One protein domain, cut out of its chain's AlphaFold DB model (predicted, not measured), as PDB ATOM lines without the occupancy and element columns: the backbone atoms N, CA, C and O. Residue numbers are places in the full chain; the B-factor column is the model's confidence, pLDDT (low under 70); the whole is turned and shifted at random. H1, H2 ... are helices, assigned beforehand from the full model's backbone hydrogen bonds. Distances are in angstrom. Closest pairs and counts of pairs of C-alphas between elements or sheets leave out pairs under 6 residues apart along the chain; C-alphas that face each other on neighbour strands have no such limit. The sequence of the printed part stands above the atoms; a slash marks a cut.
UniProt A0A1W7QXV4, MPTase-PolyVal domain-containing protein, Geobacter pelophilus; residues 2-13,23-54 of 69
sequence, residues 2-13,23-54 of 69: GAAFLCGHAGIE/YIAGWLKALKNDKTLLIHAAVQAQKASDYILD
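This is residues 2 to 13 and 23 to 54 of the 69 residues of the protein "MPTase-PolyVal domain-containing protein" of Geobacter pelophilus (UniProt A0A1W7QXV4). One long helix, H3, makes the long axis, and two shorter helices lie toward the same side of it with an open gap between them: H1 packs on residues 42 to 49 of H3, and H2 makes a corner with the beginning of H3. The outline is flat and loose, with a radius of gyration of the C-alphas of 12.6 A and spans of 34 by 21 by 11 A. The printed part has 44 residues with three named helices, H1, H2 and H3 in that order, and no named strand; its class is all helix.

H1 covers residues 2 to 9 and begins at C-alpha 2, (143.278, 148.366, 132.309); it is 10.6 A long. H2 covers residues 23 to 33, 16.0 A. H3 covers residues 36 to 52, 24.5 A, and ends at C-alpha 52, (150.556, 151.956, 126.954).

H3 touches H1 with residues 42 to 49 alone; the closest C-alphas of the two helices, those of Gly 2 in H1 and Ala 45 in H3, are 4.3 A apart. Their lines stand at a steep tilt of 59 degrees, and they run the same way. H1 and H2 are apart. H2 and H3 touch only at the corner by their tight link, and only just, with 3 pairs of C-alphas within 8 A; the closest C-alphas are those of Leu 31 and Leu 37, 6.4 A. H3 touches H2 with residues 37 to 38 alone. They run opposite ways at a steep tilt of 55 degrees. In H1, H2 and H3 every O i to N i+4 pair is within hydrogen-bond range.

The two C-alphas farthest apart, those of Asn 33 and Asp 54, are 34.6 A apart. Residues 31 to 36 stand free, of which 31 to 33 belong to H2. Residues 14 to 22 are not printed, and C-alphas 13 and 23 are 21.4 A apart across this cut. The mean pLDDT of the printed part is 82.1; residues 23 to 25 are under 70.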
ATOM      1  N   GLY A   2     142.374 147.978 133.418       78.19
ATOM      2  CA  GLY A   2     143.278 148.366 132.309       78.19
ATOM      3  C   GLY A   2     143.659 147.225 131.349       78.19
ATOM      4  O   GLY A   2     143.607 147.387 130.136       78.19
ATOM      5  N   ALA A   3     143.924 146.023 131.874       79.44
ATOM      6  CA  ALA A   3     144.142 144.840 131.032       79.44
ATOM      7  C   ALA A   3     142.921 144.496 130.157       79.44
ATOM      8  O   ALA A   3     143.089 144.107 129.011       79.44
ATOM      9  N   ALA A   4     141.699 144.688 130.667       80.81
ATOM     10  CA  ALA A   4     140.480 144.460 129.892       80.81
ATOM     11  C   ALA A   4     140.307 145.515 128.785       80.81
ATOM     12  O   ALA A   4     139.892 145.173 127.685       80.81
ATOM     13  N   PHE A   5     140.678 146.776 129.039       83.12
ATOM     14  CA  PHE A   5     140.682 147.824 128.012       83.12
ATOM     15  C   PHE A   5     141.683 147.523 126.892       83.12
ATOM     16  O   PHE A   5     141.342 147.635 125.718       83.12
ATOM     17  N   LEU A   6     142.892 147.073 127.240       82.31
ATOM     18  CA  LEU A   6     143.898 146.664 126.256       82.31
ATOM     19  C   LEU A   6     143.476 145.411 125.479       82.31
ATOM     20  O   LEU A   6     143.641 145.374 124.266       82.31
ATOM     21  N   CYS A   7     142.899 144.408 126.145       83.62
ATOM     22  CA  CYS A   7     142.387 143.214 125.472       83.62
ATOM     23  C   CYS A   7     141.225 143.539 124.529       83.62
ATOM     24  O   CYS A   7     141.232 143.071 123.396       83.62
ATOM     25  N   GLY A   8     140.294 144.404 124.946       82.75
ATOM     26  CA  GLY A   8     139.241 144.920 124.071       82.75
ATOM     27  C   GLY A   8     139.808 145.666 122.861       82.75
ATOM     28  O   GLY A   8     139.352 145.448 121.742       82.75
ATOM     29  N   HIS A   9     140.850 146.481 123.054       83.06
ATOM     30  CA  HIS A   9     141.538 147.157 121.951       83.06
ATOM     31  C   HIS A   9     142.250 146.180 121.000       83.06
ATOM     32  O   HIS A   9     142.212 146.369 119.789       83.06
ATOM     33  N   ALA A  10     142.867 145.127 121.536       83.81
ATOM     34  CA  ALA A  10     143.586 144.114 120.768       83.81
ATOM     35  C   ALA A  10     142.671 143.036 120.147       83.81
ATOM     36  O   ALA A  10     143.173 142.130 119.486       83.81
ATOM     37  N   GLY A  11     141.352 143.098 120.370       82.75
ATOM     38  CA  GLY A  11     140.400 142.084 119.901       82.75
ATOM     39  C   GLY A  11     140.553 140.720 120.586       82.75
ATOM     40  O   GLY A  11     140.157 139.700 120.026       82.75
ATOM     41  N   ILE A  12     141.151 140.682 121.778       83.00
ATOM     42  CA  ILE A  12     141.361 139.456 122.552       83.00
ATOM     43  C   ILE A  12     140.105 139.196 123.386       83.00
ATOM     44  O   ILE A  12     139.827 139.933 124.334       83.00
ATOM     45  N   GLU A  13     139.368 138.128 123.075       74.62
ATOM     46  CA  GLU A  13     138.268 137.673 123.926       74.62
ATOM     47  C   GLU A  13     138.805 137.173 125.275       74.62
ATOM     48  O   GLU A  13     139.616 136.246 125.357       74.62
ATOM     49  N   TYR A  23     138.443 137.877 144.946       64.12
ATOM     50  CA  TYR A  23     138.668 139.285 145.311       64.12
ATOM     51  C   TYR A  23     137.442 140.178 145.069       64.12
ATOM     52  O   TYR A  23     137.313 141.235 145.693       64.12
ATOM     53  N   ILE A  24     136.494 139.729 144.237       66.50
ATOM     54  CA  ILE A  24     135.256 140.462 143.933       66.50
ATOM     55  C   ILE A  24     134.407 140.663 145.193       66.50
ATOM     56  O   ILE A  24     133.842 141.738 145.365       66.50
ATOM     57  N   ALA A  25     134.366 139.698 146.118       69.12
ATOM     58  CA  ALA A  25     133.617 139.836 147.373       69.12
ATOM     59  C   ALA A  25     134.168 140.956 148.280       69.12
ATOM     60  O   ALA A  25     133.400 141.734 148.852       69.12
ATOM     61  N   GLY A  26     135.498 141.076 148.377       72.31
ATOM     62  CA  GLY A  26     136.155 142.150 149.128       72.31
ATOM     63  C   GLY A  26     135.924 143.520 148.491       72.31
ATOM     64  O   GLY A  26     135.573 144.483 149.178       72.31
ATOM     65  N   TRP A  27     136.027 143.596 147.162       73.88
ATOM     66  CA  TRP A  27     135.761 144.823 146.413       73.88
ATOM     67  C   TRP A  27     134.287 145.224 146.451       73.88
ATOM     68  O   TRP A  27     133.996 146.407 146.566       73.88
ATOM     69  N   LEU A  28     133.352 144.269 146.459       74.94
ATOM     70  CA  LEU A  28     131.915 144.525 146.606       74.94
ATOM     71  C   LEU A  28     131.589 145.273 147.898       74.94
ATOM     72  O   LEU A  28     130.729 146.149 147.895       74.94
ATOM     73  N   LYS A  29     132.269 144.950 149.002       77.44
ATOM     74  CA  LYS A  29     132.090 145.666 150.271       77.44
ATOM     75  C   LYS A  29     132.601 147.107 150.177       77.44
ATOM     76  O   LYS A  29     131.902 148.020 150.608       77.44
ATOM     77  N   ALA A  30     133.777 147.310 149.583       76.50
ATOM     78  CA  ALA A  30     134.347 148.641 149.372       76.50
ATOM     79  C   ALA A  30     133.486 149.497 148.421       76.50
ATOM     80  O   ALA A  30     133.168 150.634 148.743       76.50
ATOM     81  N   LEU A  31     133.018 148.916 147.313       76.69
ATOM     82  CA  LEU A  31     132.162 149.560 146.310       76.69
ATOM     83  C   LEU A  31     130.757 149.894 146.835       76.69
ATOM     84  O   LEU A  31     130.152 150.873 146.407       76.69
ATOM     85  N   LYS A  32     130.217 149.085 147.758       77.19
ATOM     86  CA  LYS A  32     128.951 149.397 148.443       77.19
ATOM     87  C   LYS A  32     129.087 150.592 149.383       77.19
ATOM     88  O   LYS A  32     128.139 151.362 149.490       77.19
ATOM     89  N   ASN A  33     130.233 150.724 150.047       82.38
ATOM     90  CA  ASN A  33     130.517 151.853 150.931       82.38
ATOM     91  C   ASN A  33     130.811 153.134 150.146       82.38
ATOM     92  O   ASN A  33     130.388 154.204 150.568       82.38
ATOM     93  N   ASP A  34     131.491 153.023 149.005       81.25
ATOM     94  CA  ASP A  34     131.799 154.161 148.149       81.25
ATOM     95  C   ASP A  34     131.727 153.783 146.663       81.25
ATOM     96  O   ASP A  34     132.585 153.091 146.109       81.25
ATOM     97  N   LYS A  35     130.677 154.278 146.002       80.81
ATOM     98  CA  LYS A  35     130.419 154.032 144.579       80.81
ATOM     99  C   LYS A  35     131.375 154.806 143.668       80.81
ATOM    100  O   LYS A  35     131.538 154.427 142.509       80.81
ATOM    101  N   THR A  36     132.011 155.868 144.167       86.88
ATOM    102  CA  THR A  36     132.944 156.685 143.377       86.88
ATOM    103  C   THR A  36     134.234 155.929 143.076       86.88
ATOM    104  O   THR A  36     134.833 156.141 142.022       86.88
ATOM    105  N   LEU A  37     134.608 154.964 143.926       83.56
ATOM    106  CA  LEU A  37     135.779 154.107 143.732       83.56
ATOM    107  C   LEU A  37     135.770 153.394 142.377       83.56
ATOM    108  O   LEU A  37     136.829 153.230 141.774       83.56
ATOM    109  N   LEU A  38     134.593 153.008 141.868       82.69
ATOM    110  CA  LEU A  38     134.478 152.394 140.545       82.69
ATOM    111  C   LEU A  38     134.899 153.363 139.439       82.69
ATOM    112  O   LEU A  38     135.655 152.986 138.545       82.69
ATOM    113  N   ILE A  39     134.426 154.609 139.520       86.38
ATOM    114  CA  ILE A  39     134.739 155.651 138.542       86.38
ATOM    115  C   ILE A  39     136.219 156.014 138.627       86.38
ATOM    116  O   ILE A  39     136.899 156.035 137.605       86.38
ATOM    117  N   HIS A  40     136.760 156.201 139.830       87.81
ATOM    118  CA  HIS A  40     138.188 156.464 140.012       87.81
ATOM    119  C   HIS A  40     139.068 155.333 139.466       87.81
ATOM    120  O   HIS A  40     140.063 155.599 138.791       87.81
ATOM    121  N   ALA A  41     138.695 154.074 139.710       85.31
ATOM    122  CA  ALA A  41     139.403 152.924 139.160       85.31
ATOM    123  C   ALA A  41     139.318 152.867 137.626       85.31
ATOM    124  O   ALA A  41     140.302 152.514 136.978       85.31
ATOM    125  N   ALA A  42     138.171 153.229 137.041       85.44
ATOM    126  CA  ALA A  42     137.996 153.303 135.593       85.44
ATOM    127  C   ALA A  42     138.863 154.404 134.966       85.44
ATOM    128  O   ALA A  42     139.564 154.133 133.996       85.44
ATOM    129  N   VAL A  43     138.895 155.603 135.558       89.00
ATOM    130  CA  VAL A  43     139.736 156.722 135.093       89.00
ATOM    131  C   VAL A  43     141.217 156.352 135.140       89.00
ATOM    132  O   VAL A  43     141.945 156.588 134.181       89.00
ATOM    133  N   GLN A  44     141.679 155.732 136.229       89.56
ATOM    134  CA  GLN A  44     143.072 155.287 136.324       89.56
ATOM    135  C   GLN A  44     143.396 154.175 135.323       89.56
ATOM    136  O   GLN A  44     144.468 154.180 134.721       89.56
ATOM    137  N   ALA A  45     142.470 153.236 135.115       87.94
ATOM    138  CA  ALA A  45     142.624 152.191 134.111       87.94
ATOM    139  C   ALA A  45     142.713 152.766 132.692       87.94
ATOM    140  O   ALA A  45     143.557 152.313 131.927       87.94
ATOM    141  N   GLN A  46     141.884 153.763 132.370       86.50
ATOM    142  CA  GLN A  46     141.886 154.452 131.083       86.50
ATOM    143  C   GLN A  46     143.240 155.120 130.832       86.50
ATOM    144  O   GLN A  46     143.916 154.765 129.873       86.50
ATOM    145  N   LYS A  47     143.705 155.955 131.771       88.94
ATOM    146  CA  LYS A  47     145.012 156.630 131.682       88.94
ATOM    147  C   LYS A  47     146.175 155.661 131.482       88.94
ATOM    148  O   LYS A  47     147.053 155.903 130.662       88.94
ATOM    149  N   ALA A  48     146.187 154.554 132.223       87.75
ATOM    150  CA  ALA A  48     147.232 153.544 132.086       87.75
ATOM    151  C   ALA A  48     147.195 152.856 130.711       87.75
ATOM    152  O   ALA A  48     148.243 152.617 130.114       87.75
ATOM    153  N   SER A  49     146.001 152.539 130.204       89.00
ATOM    154  CA  SER A  49     145.833 151.954 128.873       89.00
ATOM    155  C   SER A  49     146.228 152.927 127.766       89.00
ATOM    156  O   SER A  49     146.924 152.518 126.844       89.00
ATOM    157  N   ASP A  50     145.847 154.198 127.872       87.81
ATOM    158  CA  ASP A  50     146.202 155.228 126.892       87.81
ATOM    159  C   ASP A  50     147.711 155.473 126.856       87.81
ATOM    160  O   ASP A  50     148.288 155.513 125.772       87.81
ATOM    161  N   TYR A  51     148.368 155.505 128.022       90.19
ATOM    162  CA  TYR A  51     149.829 155.567 128.114       90.19
ATOM    163  C   TYR A  51     150.509 154.384 127.409       90.19
ATOM    164  O   TYR A  51     151.473 154.568 126.672       90.19
ATOM    165  N   ILE A  52     150.005 153.159 127.603       89.94
ATOM    166  CA  ILE A  52     150.556 151.956 126.954       89.94
ATOM    167  C   ILE A  52     150.343 151.984 125.434       89.94
ATOM    168  O   ILE A  52     151.179 151.474 124.691       89.94
ATOM    169  N   LEU A  53     149.232 152.558 124.975       88.94
ATOM    170  CA  LEU A  53     148.890 152.667 123.557       88.94
ATOM    171  C   LEU A  53     149.482 153.913 122.882       88.94
ATOM    172  O   LEU A  53     149.178 154.143 121.714       88.94
ATOM    173  N   ASP A  54     150.286 154.703 123.604       88.56
ATOM    174  CA  ASP A  54     150.820 156.001 123.165       88.56
ATOM    175  C   ASP A  54     149.735 156.923 122.578       88.56
ATOM    176  O   ASP A  54     149.936 157.661 121.612       88.56
TER     177      ASP A  54